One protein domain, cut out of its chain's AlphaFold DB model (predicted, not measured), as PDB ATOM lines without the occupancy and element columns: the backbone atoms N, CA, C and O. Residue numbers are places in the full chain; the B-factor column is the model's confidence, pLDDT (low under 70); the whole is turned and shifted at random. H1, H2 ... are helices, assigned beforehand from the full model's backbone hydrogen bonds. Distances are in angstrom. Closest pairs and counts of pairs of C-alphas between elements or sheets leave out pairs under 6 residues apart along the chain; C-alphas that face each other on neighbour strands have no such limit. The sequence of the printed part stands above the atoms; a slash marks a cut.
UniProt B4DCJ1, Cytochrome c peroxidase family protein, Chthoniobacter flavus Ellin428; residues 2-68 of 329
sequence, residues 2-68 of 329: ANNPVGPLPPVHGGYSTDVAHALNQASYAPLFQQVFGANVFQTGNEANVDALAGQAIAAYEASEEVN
ATOM      1  N   ALA A   2     154.518 121.210 126.010       23.42
ATOM      2  CA  ALA A   2     153.198 120.612 125.845       23.42
ATOM      3  C   ALA A   2     153.301 119.646 124.664       23.42
ATOM      4  O   ALA A   2     153.091 120.023 123.516       23.42
ATOM      5  N   ASN A   3     153.736 118.421 124.955       29.78
ATOM      6  CA  ASN A   3     153.822 117.360 123.962       29.78
ATOM      7  C   ASN A   3     152.493 116.607 123.975       29.78
ATOM      8  O   ASN A   3     152.169 115.908 124.932       29.78
ATOM      9  N   ASN A   4     151.712 116.787 122.914       33.47
ATOM     10  CA  ASN A   4     150.480 116.041 122.692       33.47
ATOM     11  C   ASN A   4     150.831 114.559 122.441       33.47
ATOM     12  O   ASN A   4     151.747 114.336 121.660       33.47
ATOM     13  N   PRO A   5     150.139 113.546 122.999       33.34
ATOM     14  CA  PRO A   5     150.442 112.119 122.782       33.34
ATOM     15  C   PRO A   5     149.360 111.332 122.012       33.34
ATOM     16  O   PRO A   5     148.173 111.548 122.231       33.34
ATOM     17  N   VAL A   6     149.761 110.335 121.209       40.31
ATOM     18  CA  VAL A   6     149.050 109.035 121.149       40.31
ATOM     19  C   VAL A   6     150.067 107.915 121.002       40.31
ATOM     20  O   VAL A   6     150.931 108.001 120.136       40.31
ATOM     21  N   GLY A   7     149.997 106.826 121.767       35.59
ATOM     22  CA  GLY A   7     149.213 106.563 122.987       35.59
ATOM     23  C   GLY A   7     150.150 106.095 124.105       35.59
ATOM     24  O   GLY A   7     151.356 106.035 123.898       35.59
ATOM     25  N   PRO A   8     149.637 105.699 125.275       37.75
ATOM     26  CA  PRO A   8     149.355 106.566 126.428       37.75
ATOM     27  C   PRO A   8     150.440 107.597 126.855       37.75
ATOM     28  O   PRO A   8     150.263 108.121 127.943       37.75
ATOM     29  N   LEU A   9     151.492 107.896 126.059       34.94
ATOM     30  CA  LEU A   9     152.484 109.018 126.084       34.94
ATOM     31  C   LEU A   9     153.821 108.503 125.466       34.94
ATOM     32  O   LEU A   9     154.149 107.358 125.783       34.94
ATOM     33  N   PRO A  10     154.664 109.268 124.709       46.25
ATOM     34  CA  PRO A  10     154.536 110.549 123.967       46.25
ATOM     35  C   PRO A  10     154.900 110.444 122.429       46.25
ATOM     36  O   PRO A  10     155.236 109.359 121.960       46.25
ATOM     37  N   PRO A  11     154.771 111.522 121.599       40.19
ATOM     38  CA  PRO A  11     154.587 111.484 120.123       40.19
ATOM     39  C   PRO A  11     155.857 111.544 119.237       40.19
ATOM     40  O   PRO A  11     156.934 111.941 119.662       40.19
ATOM     41  N   VAL A  12     155.670 111.320 117.927       38.78
ATOM     42  CA  VAL A  12     156.686 111.360 116.841       38.78
ATOM     43  C   VAL A  12     157.315 112.751 116.587       38.78
ATOM     44  O   VAL A  12     158.372 112.836 115.969       38.78
ATOM     45  N   HIS A  13     156.754 113.844 117.119       40.00
ATOM     46  CA  HIS A  13     157.410 115.171 117.131       40.00
ATOM     47  C   HIS A  13     157.919 115.608 118.514       40.00
ATOM     48  O   HIS A  13     158.450 116.701 118.669       40.00
ATOM     49  N   GLY A  14     157.815 114.720 119.500       42.44
ATOM     50  CA  GLY A  14     158.526 114.770 120.770       42.44
ATOM     51  C   GLY A  14     159.285 113.465 120.940       42.44
ATOM     52  O   GLY A  14     159.129 112.808 121.964       42.44
ATOM     53  N   GLY A  15     160.018 113.062 119.892       49.47
ATOM     54  CA  GLY A  15     160.862 111.876 119.942       49.47
ATOM     55  C   GLY A  15     161.700 111.887 121.216       49.47
ATOM     56  O   GLY A  15     162.053 112.956 121.720       49.47
ATOM     57  N   TYR A  16     162.005 110.703 121.743       57.94
ATOM     58  CA  TYR A  16     162.980 110.608 122.815       57.94
ATOM     59  C   TYR A  16     164.253 111.317 122.344       57.94
ATOM     60  O   TYR A  16     164.751 111.068 121.240       57.94
ATOM     61  N   SER A  17     164.752 112.255 123.142       66.25
ATOM     62  CA  SER A  17     166.074 112.787 122.857       66.25
ATOM     63  C   SER A  17     167.072 111.735 123.309       66.25
ATOM     64  O   SER A  17     167.054 111.314 124.466       66.25
ATOM     65  N   THR A  18     167.971 111.319 122.420       69.88
ATOM     66  CA  THR A  18     169.135 110.512 122.814       69.88
ATOM     67  C   THR A  18     169.906 111.187 123.950       69.88
ATOM     68  O   THR A  18     170.470 110.509 124.807       69.88
ATOM     69  N   ASP A  19     169.844 112.521 124.029       79.44
ATOM     70  CA  ASP A  19     170.452 113.296 125.105       79.44
ATOM     71  C   ASP A  19     169.826 112.999 126.468       79.44
ATOM     72  O   ASP A  19     170.534 113.072 127.465       79.44
ATOM     73  N   VAL A  20     168.543 112.618 126.544       82.44
ATOM     74  CA  VAL A  20     167.911 112.206 127.810       82.44
ATOM     75  C   VAL A  20     168.544 110.911 128.302       82.44
ATOM     76  O   VAL A  20     169.008 110.856 129.437       82.44
ATOM     77  N   ALA A  21     168.652 109.892 127.447       83.44
ATOM     78  CA  ALA A  21     169.289 108.628 127.816       83.44
ATOM     79  C   ALA A  21     170.765 108.826 128.213       83.44
ATOM     80  O   ALA A  21     171.228 108.263 129.211       83.44
ATOM     81  N   HIS A  22     171.497 109.671 127.480       85.62
ATOM     82  CA  HIS A  22     172.873 110.024 127.824       85.62
ATOM     83  C   HIS A  22     172.966 110.799 129.145       85.62
ATOM     84  O   HIS A  22     173.798 110.457 129.986       85.62
ATOM     85  N   ALA A  23     172.108 111.797 129.360       90.50
ATOM     86  CA  ALA A  23     172.072 112.580 130.590       90.50
ATOM     87  C   ALA A  23     171.733 111.707 131.803       90.50
ATOM     88  O   ALA A  23     172.391 111.828 132.833       90.50
ATOM     89  N   LEU A  24     170.778 110.781 131.670       91.38
ATOM     90  CA  LEU A  24     170.412 109.828 132.721       91.38
ATOM     91  C   LEU A  24     171.586 108.924 133.112       91.38
ATOM     92  O   LEU A  24     171.814 108.717 134.300       91.38
ATOM     93  N   ASN A  25     172.361 108.433 132.140       91.81
ATOM     94  CA  ASN A  25     173.535 107.596 132.405       91.81
ATOM     95  C   ASN A  25     174.664 108.365 133.123       91.81
ATOM     96  O   ASN A  25     175.438 107.780 133.876       91.81
ATOM     97  N   GLN A  26     174.771 109.679 132.899       93.88
ATOM     98  CA  GLN A  26     175.782 110.536 133.535       93.88
ATOM     99  C   GLN A  26     175.283 111.230 134.813       93.88
ATOM    100  O   GLN A  26     176.050 111.926 135.480       93.88
ATOM    101  N   ALA A  27     174.006 111.073 135.162       95.31
ATOM    102  CA  ALA A  27     173.424 111.719 136.323       95.31
ATOM    103  C   ALA A  27     173.954 111.118 137.632       95.31
ATOM    104  O   ALA A  27     174.205 109.918 137.740       95.31
ATOM    105  N   SER A  28     174.025 111.934 138.686       97.38
ATOM    106  CA  SER A  28     174.389 111.465 140.031       97.38
ATOM    107  C   SER A  28     173.436 110.390 140.576       97.38
ATOM    108  O   SER A  28     173.826 109.603 141.435       97.38
ATOM    109  N   TYR A  29     172.204 110.334 140.062       95.31
ATOM    110  CA  TYR A  29     171.186 109.345 140.414       95.31
ATOM    111  C   TYR A  29     171.142 108.123 139.474       95.31
ATOM    112  O   TYR A  29     170.293 107.252 139.666       95.31
ATOM    113  N   ALA A  30     172.054 107.996 138.501       96.44
ATOM    114  CA  ALA A  30     172.131 106.827 137.614       96.44
ATOM    115  C   ALA A  30     172.171 105.473 138.364       96.44
ATOM    116  O   ALA A  30     171.471 104.549 137.936       96.44
ATOM    117  N   PRO A  31     172.877 105.334 139.514       97.12
ATOM    118  CA  PRO A  31     172.856 104.088 140.283       97.12
ATOM    119  C   PRO A  31     171.461 103.688 140.789       97.12
ATOM    120  O   PRO A  31     171.154 102.500 140.839       97.12
ATOM    121  N   LEU A  32     170.595 104.654 141.125       96.56
ATOM    122  CA  LEU A  32     169.212 104.372 141.534       96.56
ATOM    123  C   LEU A  32     168.387 103.856 140.351       96.56
ATOM    124  O   LEU A  32     167.631 102.898 140.489       96.56
ATOM    125  N   PHE A  33     168.579 104.445 139.170       95.81
ATOM    126  CA  PHE A  33     167.918 103.995 137.946       95.81
ATOM    127  C   PHE A  33     168.319 102.553 137.587       95.81
ATOM    128  O   PHE A  33     167.462 101.716 137.309       95.81
ATOM    129  N   GLN A  34     169.612 102.228 137.690       96.00
ATOM    130  CA  GLN A  34     170.140 100.867 137.524       96.00
ATOM    131  C   GLN A  34     169.608  99.885 138.574       96.00
ATOM    132  O   GLN A  34     169.366  98.720 138.265       96.00
ATOM    133  N   GLN A  35     169.407 100.329 139.816       97.06
ATOM    134  CA  GLN A  35     168.847  99.486 140.871       97.06
ATOM    135  C   GLN A  35     167.406  99.053 140.559       97.06
ATOM    136  O   GLN A  35     167.041  97.918 140.859       97.06
ATOM    137  N   VAL A  36     166.604  99.935 139.955       96.06
ATOM    138  CA  VAL A  36     165.193  99.665 139.630       96.06
ATOM    139  C   VAL A  36     165.047  98.909 138.308       96.06
ATOM    140  O   VAL A  36     164.325  97.918 138.242       96.06
ATOM    141  N   PHE A  37     165.741  99.355 137.259       94.88
ATOM    142  CA  PHE A  37     165.531  98.860 135.893       94.88
ATOM    143  C   PHE A  37     166.603  97.878 135.399       94.88
ATOM    144  O   PHE A  37     166.491  97.335 134.300       94.88
ATOM    145  N   GLY A  38     167.621  97.607 136.218       95.31
ATOM    146  CA  GLY A  38     168.667  96.621 135.963       95.31
ATOM    147  C   GLY A  38     170.060  97.240 135.866       95.31
ATOM    148  O   GLY A  38     170.265  98.281 135.243       95.31
ATOM    149  N   ALA A  39     171.053  96.552 136.441       94.19
ATOM    150  CA  ALA A  39     172.435  97.041 136.532       94.19
ATOM    151  C   ALA A  39     173.043  97.426 135.172       94.19
ATOM    152  O   ALA A  39     173.871  98.332 135.096       94.19
ATOM    153  N   ASN A  40     172.594  96.756 134.105       92.50
ATOM    154  CA  ASN A  40     173.088  96.956 132.749       92.50
ATOM    155  C   ASN A  40     172.142  97.783 131.852       92.50
ATOM    156  O   ASN A  40     172.319  97.775 130.638       92.50
ATOM    157  N   VAL A  41     171.125  98.464 132.405       92.75
ATOM    158  CA  VAL A  41     170.063  99.134 131.619       92.75
ATOM    159  C   VAL A  41     170.613 100.118 130.580       92.75
ATOM    160  O   VAL A  41     170.136 100.137 129.449       92.75
ATOM    161  N   PHE A  42     171.679 100.854 130.908       91.00
ATOM    162  CA  PHE A  42     172.331 101.794 129.990       91.00
ATOM    163  C   PHE A  42     173.276 101.123 128.977       91.00
ATOM    164  O   PHE A  42     173.687 101.758 128.012       91.00
ATOM    165  N   GLN A  43     173.654  99.862 129.197       87.19
ATOM    166  CA  GLN A  43     174.510  99.080 128.300       87.19
ATOM    167  C   GLN A  43     173.697  98.197 127.347       87.19
ATOM    168  O   GLN A  43     174.140  97.933 126.233       87.19
ATOM    169  N   THR A  44     172.539  97.696 127.792       82.19
ATOM    170  CA  THR A  44     171.703  96.751 127.033       82.19
ATOM    171  C   THR A  44     170.460  97.386 126.421       82.19
ATOM    172  O   THR A  44     169.929  96.843 125.455       82.19
ATOM    173  N   GLY A  45     169.966  98.491 126.985       75.50
ATOM    174  CA  GLY A  45     168.857  99.255 126.425       75.50
ATOM    175  C   GLY A  45     169.340 100.194 125.322       75.50
ATOM    176  O   GLY A  45     170.412 100.785 125.433       75.50
ATOM    177  N   ASN A  46     168.545 100.350 124.263       84.12
ATOM    178  CA  ASN A  46     168.714 101.493 123.366       84.12
ATOM    179  C   ASN A  46     168.119 102.758 124.011       84.12
ATOM    180  O   ASN A  46     167.389 102.684 125.001       84.12
ATOM    181  N   GLU A  47     168.409 103.924 123.448       82.62
ATOM    182  CA  GLU A  47     167.991 105.211 124.010       82.62
ATOM    183  C   GLU A  47     166.462 105.325 124.118       82.62
ATOM    184  O   GLU A  47     165.957 105.859 125.101       82.62
ATOM    185  N   ALA A  48     165.728 104.733 123.170       81.81
ATOM    186  CA  ALA A  48     164.268 104.656 123.205       81.81
ATOM    187  C   ALA A  48     163.750 103.874 124.422       81.81
ATOM    188  O   ALA A  48     162.779 104.267 125.065       81.81
ATOM    189  N   ASN A  49     164.393 102.747 124.744       86.00
ATOM    190  CA  ASN A  49     164.042 101.941 125.904       86.00
ATOM    191  C   ASN A  49     164.326 102.698 127.205       86.00
ATOM    192  O   ASN A  49     163.474 102.714 128.088       86.00
ATOM    193  N   VAL A  50     165.484 103.354 127.306       88.12
ATOM    194  CA  VAL A  50     165.858 104.137 128.493       88.12
ATOM    195  C   VAL A  50     164.889 105.302 128.718       88.12
ATOM    196  O   VAL A  50     164.448 105.508 129.847       88.12
ATOM    197  N   ASP A  51     164.505 106.020 127.662       85.25
ATOM    198  CA  ASP A  51     163.519 107.104 127.738       85.25
ATOM    199  C   ASP A  51     162.135 106.600 128.181       85.25
ATOM    200  O   ASP A  51     161.533 107.156 129.100       85.25
ATOM    201  N   ALA A  52     161.673 105.472 127.634       84.81
ATOM    202  CA  ALA A  52     160.416 104.856 128.057       84.81
ATOM    203  C   ALA A  52     160.429 104.449 129.543       84.81
ATOM    204  O   ALA A  52     159.426 104.607 130.240       84.81
ATOM    205  N   LEU A  53     161.557 103.942 130.050       89.81
ATOM    206  CA  LEU A  53     161.725 103.608 131.468       89.81
ATOM    207  C   LEU A  53     161.772 104.863 132.353       89.81
ATOM    208  O   LEU A  53     161.210 104.862 133.448       89.81
ATOM    209  N   ALA A  54     162.371 105.955 131.873       90.00
ATOM    210  CA  ALA A  54     162.313 107.247 132.551       90.00
ATOM    211  C   ALA A  54     160.871 107.770 132.639       90.00
ATOM    212  O   ALA A  54     160.433 108.180 133.714       90.00
ATOM    213  N   GLY A  55     160.103 107.661 131.551       88.12
ATOM    214  CA  GLY A  55     158.670 107.954 131.542       88.12
ATOM    215  C   GLY A  55     157.886 107.102 132.546       88.12
ATOM    216  O   GLY A  55     157.046 107.632 133.268       88.12
ATOM    217  N   GLN A  56     158.196 105.806 132.665       89.44
ATOM    218  CA  GLN A  56     157.579 104.930 133.673       89.44
ATOM    219  C   GLN A  56     157.906 105.358 135.107       89.44
ATOM    220  O   GLN A  56     157.021 105.337 135.960       89.44
ATOM    221  N   ALA A  57     159.150 105.763 135.384       91.25
ATOM    222  CA  ALA A  57     159.540 106.251 136.706       91.25
ATOM    223  C   ALA A  57     158.787 107.538 137.085       91.25
ATOM    224  O   ALA A  57     158.289 107.650 138.205       91.25
ATOM    225  N   ILE A  58     158.658 108.479 136.142       91.38
ATOM    226  CA  ILE A  58     157.894 109.719 136.333       91.38
ATOM    227  C   ILE A  58     156.415 109.401 136.558       91.38
ATOM    228  O   ILE A  58     155.846 109.859 137.544       91.38
ATOM    229  N   ALA A  59     155.815 108.554 135.717       88.94
ATOM    230  CA  ALA A  59     154.415 108.162 135.855       88.94
ATOM    231  C   ALA A  59     154.132 107.468 137.200       88.94
ATOM    232  O   ALA A  59     153.099 107.713 137.819       88.94
ATOM    233  N   ALA A  60     155.056 106.631 137.688       90.56
ATOM    234  CA  ALA A  60     154.936 105.999 139.001       90.56
ATOM    235  C   ALA A  60     154.979 107.024 140.147       90.56
ATOM    236  O   ALA A  60     154.221 106.898 141.108       90.56
ATOM    237  N   TYR A  61     155.827 108.053 140.040       94.00
ATOM    238  CA  TYR A  61     155.864 109.153 141.005       94.00
ATOM    239  C   TYR A  61     154.588 110.005 140.950       94.00
ATOM    240  O   TYR A  61     153.979 110.256 141.989       94.00
ATOM    241  N   GLU A  62     154.123 110.386 139.759       91.69
ATOM    242  CA  GLU A  62     152.878 111.147 139.570       91.69
ATOM    243  C   GLU A  62     151.633 110.388 140.052       91.69
ATOM    244  O   GLU A  62     150.652 111.018 140.438       91.69
ATOM    245  N   ALA A  63     151.671 109.050 140.072       88.75
ATOM    246  CA  ALA A  63     150.613 108.187 140.603       88.75
ATOM    247  C   ALA A  63     150.739 107.891 142.111       88.75
ATOM    248  O   ALA A  63     149.883 107.210 142.677       88.75
ATOM    249  N   SER A  64     151.800 108.363 142.770       91.75
ATOM    250  CA  SER A  64     152.058 108.074 144.182       91.75
ATOM    251  C   SER A  64     151.100 108.807 145.127       91.75
ATOM    252  O   SER A  64     150.478 109.815 144.771       91.75
ATOM    253  N   GLU A  65     151.026 108.326 146.370       91.19
ATOM    254  CA  GLU A  65     150.283 108.979 147.458       91.19
ATOM    255  C   GLU A  65     150.857 110.357 147.819       91.19
ATOM    256  O   GLU A  65     150.129 111.208 148.318       91.19
ATOM    257  N   GLU A  66     152.139 110.614 147.536       93.12
ATOM    258  CA  GLU A  66     152.759 111.925 147.760       93.12
ATOM    259  C   GLU A  66     152.139 113.000 146.856       93.12
ATOM    260  O   GLU A  66     151.819 114.099 147.313       93.12
ATOM    261  N   VAL A  67     151.931 112.669 145.579       93.69
ATOM    262  CA  VAL A  67     151.348 113.583 144.585       93.69
ATOM    263  C   VAL A  67     149.817 113.602 144.669       93.69
ATOM    264  O   VAL A  67     149.195 114.625 144.380       93.69
ATOM    265  N   ASN A  68     149.206 112.506 145.128       93.50
ATOM    266  CA  ASN A  68     147.756 112.351 145.258       93.50
ATOM    267  C   ASN A  68     147.362 112.033 146.714       93.50
ATOM    268  O   ASN A  68     146.914 110.917 146.988       93.50
TER     269      ASN A  68
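This is residues 2 to 68 of the 329 residues of the protein "Cytochrome c peroxidase family protein" of Chthoniobacter flavus Ellin428 (UniProt B4DCJ1). After an unnamed stretch, residues 2 to 17, three short helices, H1, H2 and H3, gather on one side of the first part of a long helix, H4; the unnamed stretch lies on its other side. Residues 60 to 68 stick out. The 67 printed residues, all helix in class, have four named helices in that order and no named strand; the whole is only just compact, close to loose, with radius of gyration of the C-alphas 12.6 A and spans of 31 by 31 by 17 A.

H1, residues 18 to 26, touches H4, residues 47 to 62, at 47 to 51 alone, the closest C-alphas being Ala 21 and Glu 47, 5.3 A. Their lines are only just about perpendicular, 71 degrees. H2, residues 30 to 37, is close to H4 but not clearly touching, closest C-alphas Phe 37 and Leu 53, 7.5 A. H3, residues 41 to 44, is likewise close but not clearly touching H4, closest C-alphas Phe 42 and Val 50, 7.0 A. Every O i to N i+4 pair is within hydrogen-bond range in H1, H2 and H4; H3 is too short for one.

H1, 12.6 A, begins at C-alpha 18 (169.135, 110.512, 122.814). H2 measures 10.5 A, H3 5.4 A. H4, 22.5 A, ends at C-alpha 62 (152.878, 111.147, 139.570).

The printed part has no cut. The links between helices are tight. The farthest C-alphas, Gln 43 and Asn 68, are 34.3 A apart. Residues 2 to 18 have pLDDT under 70.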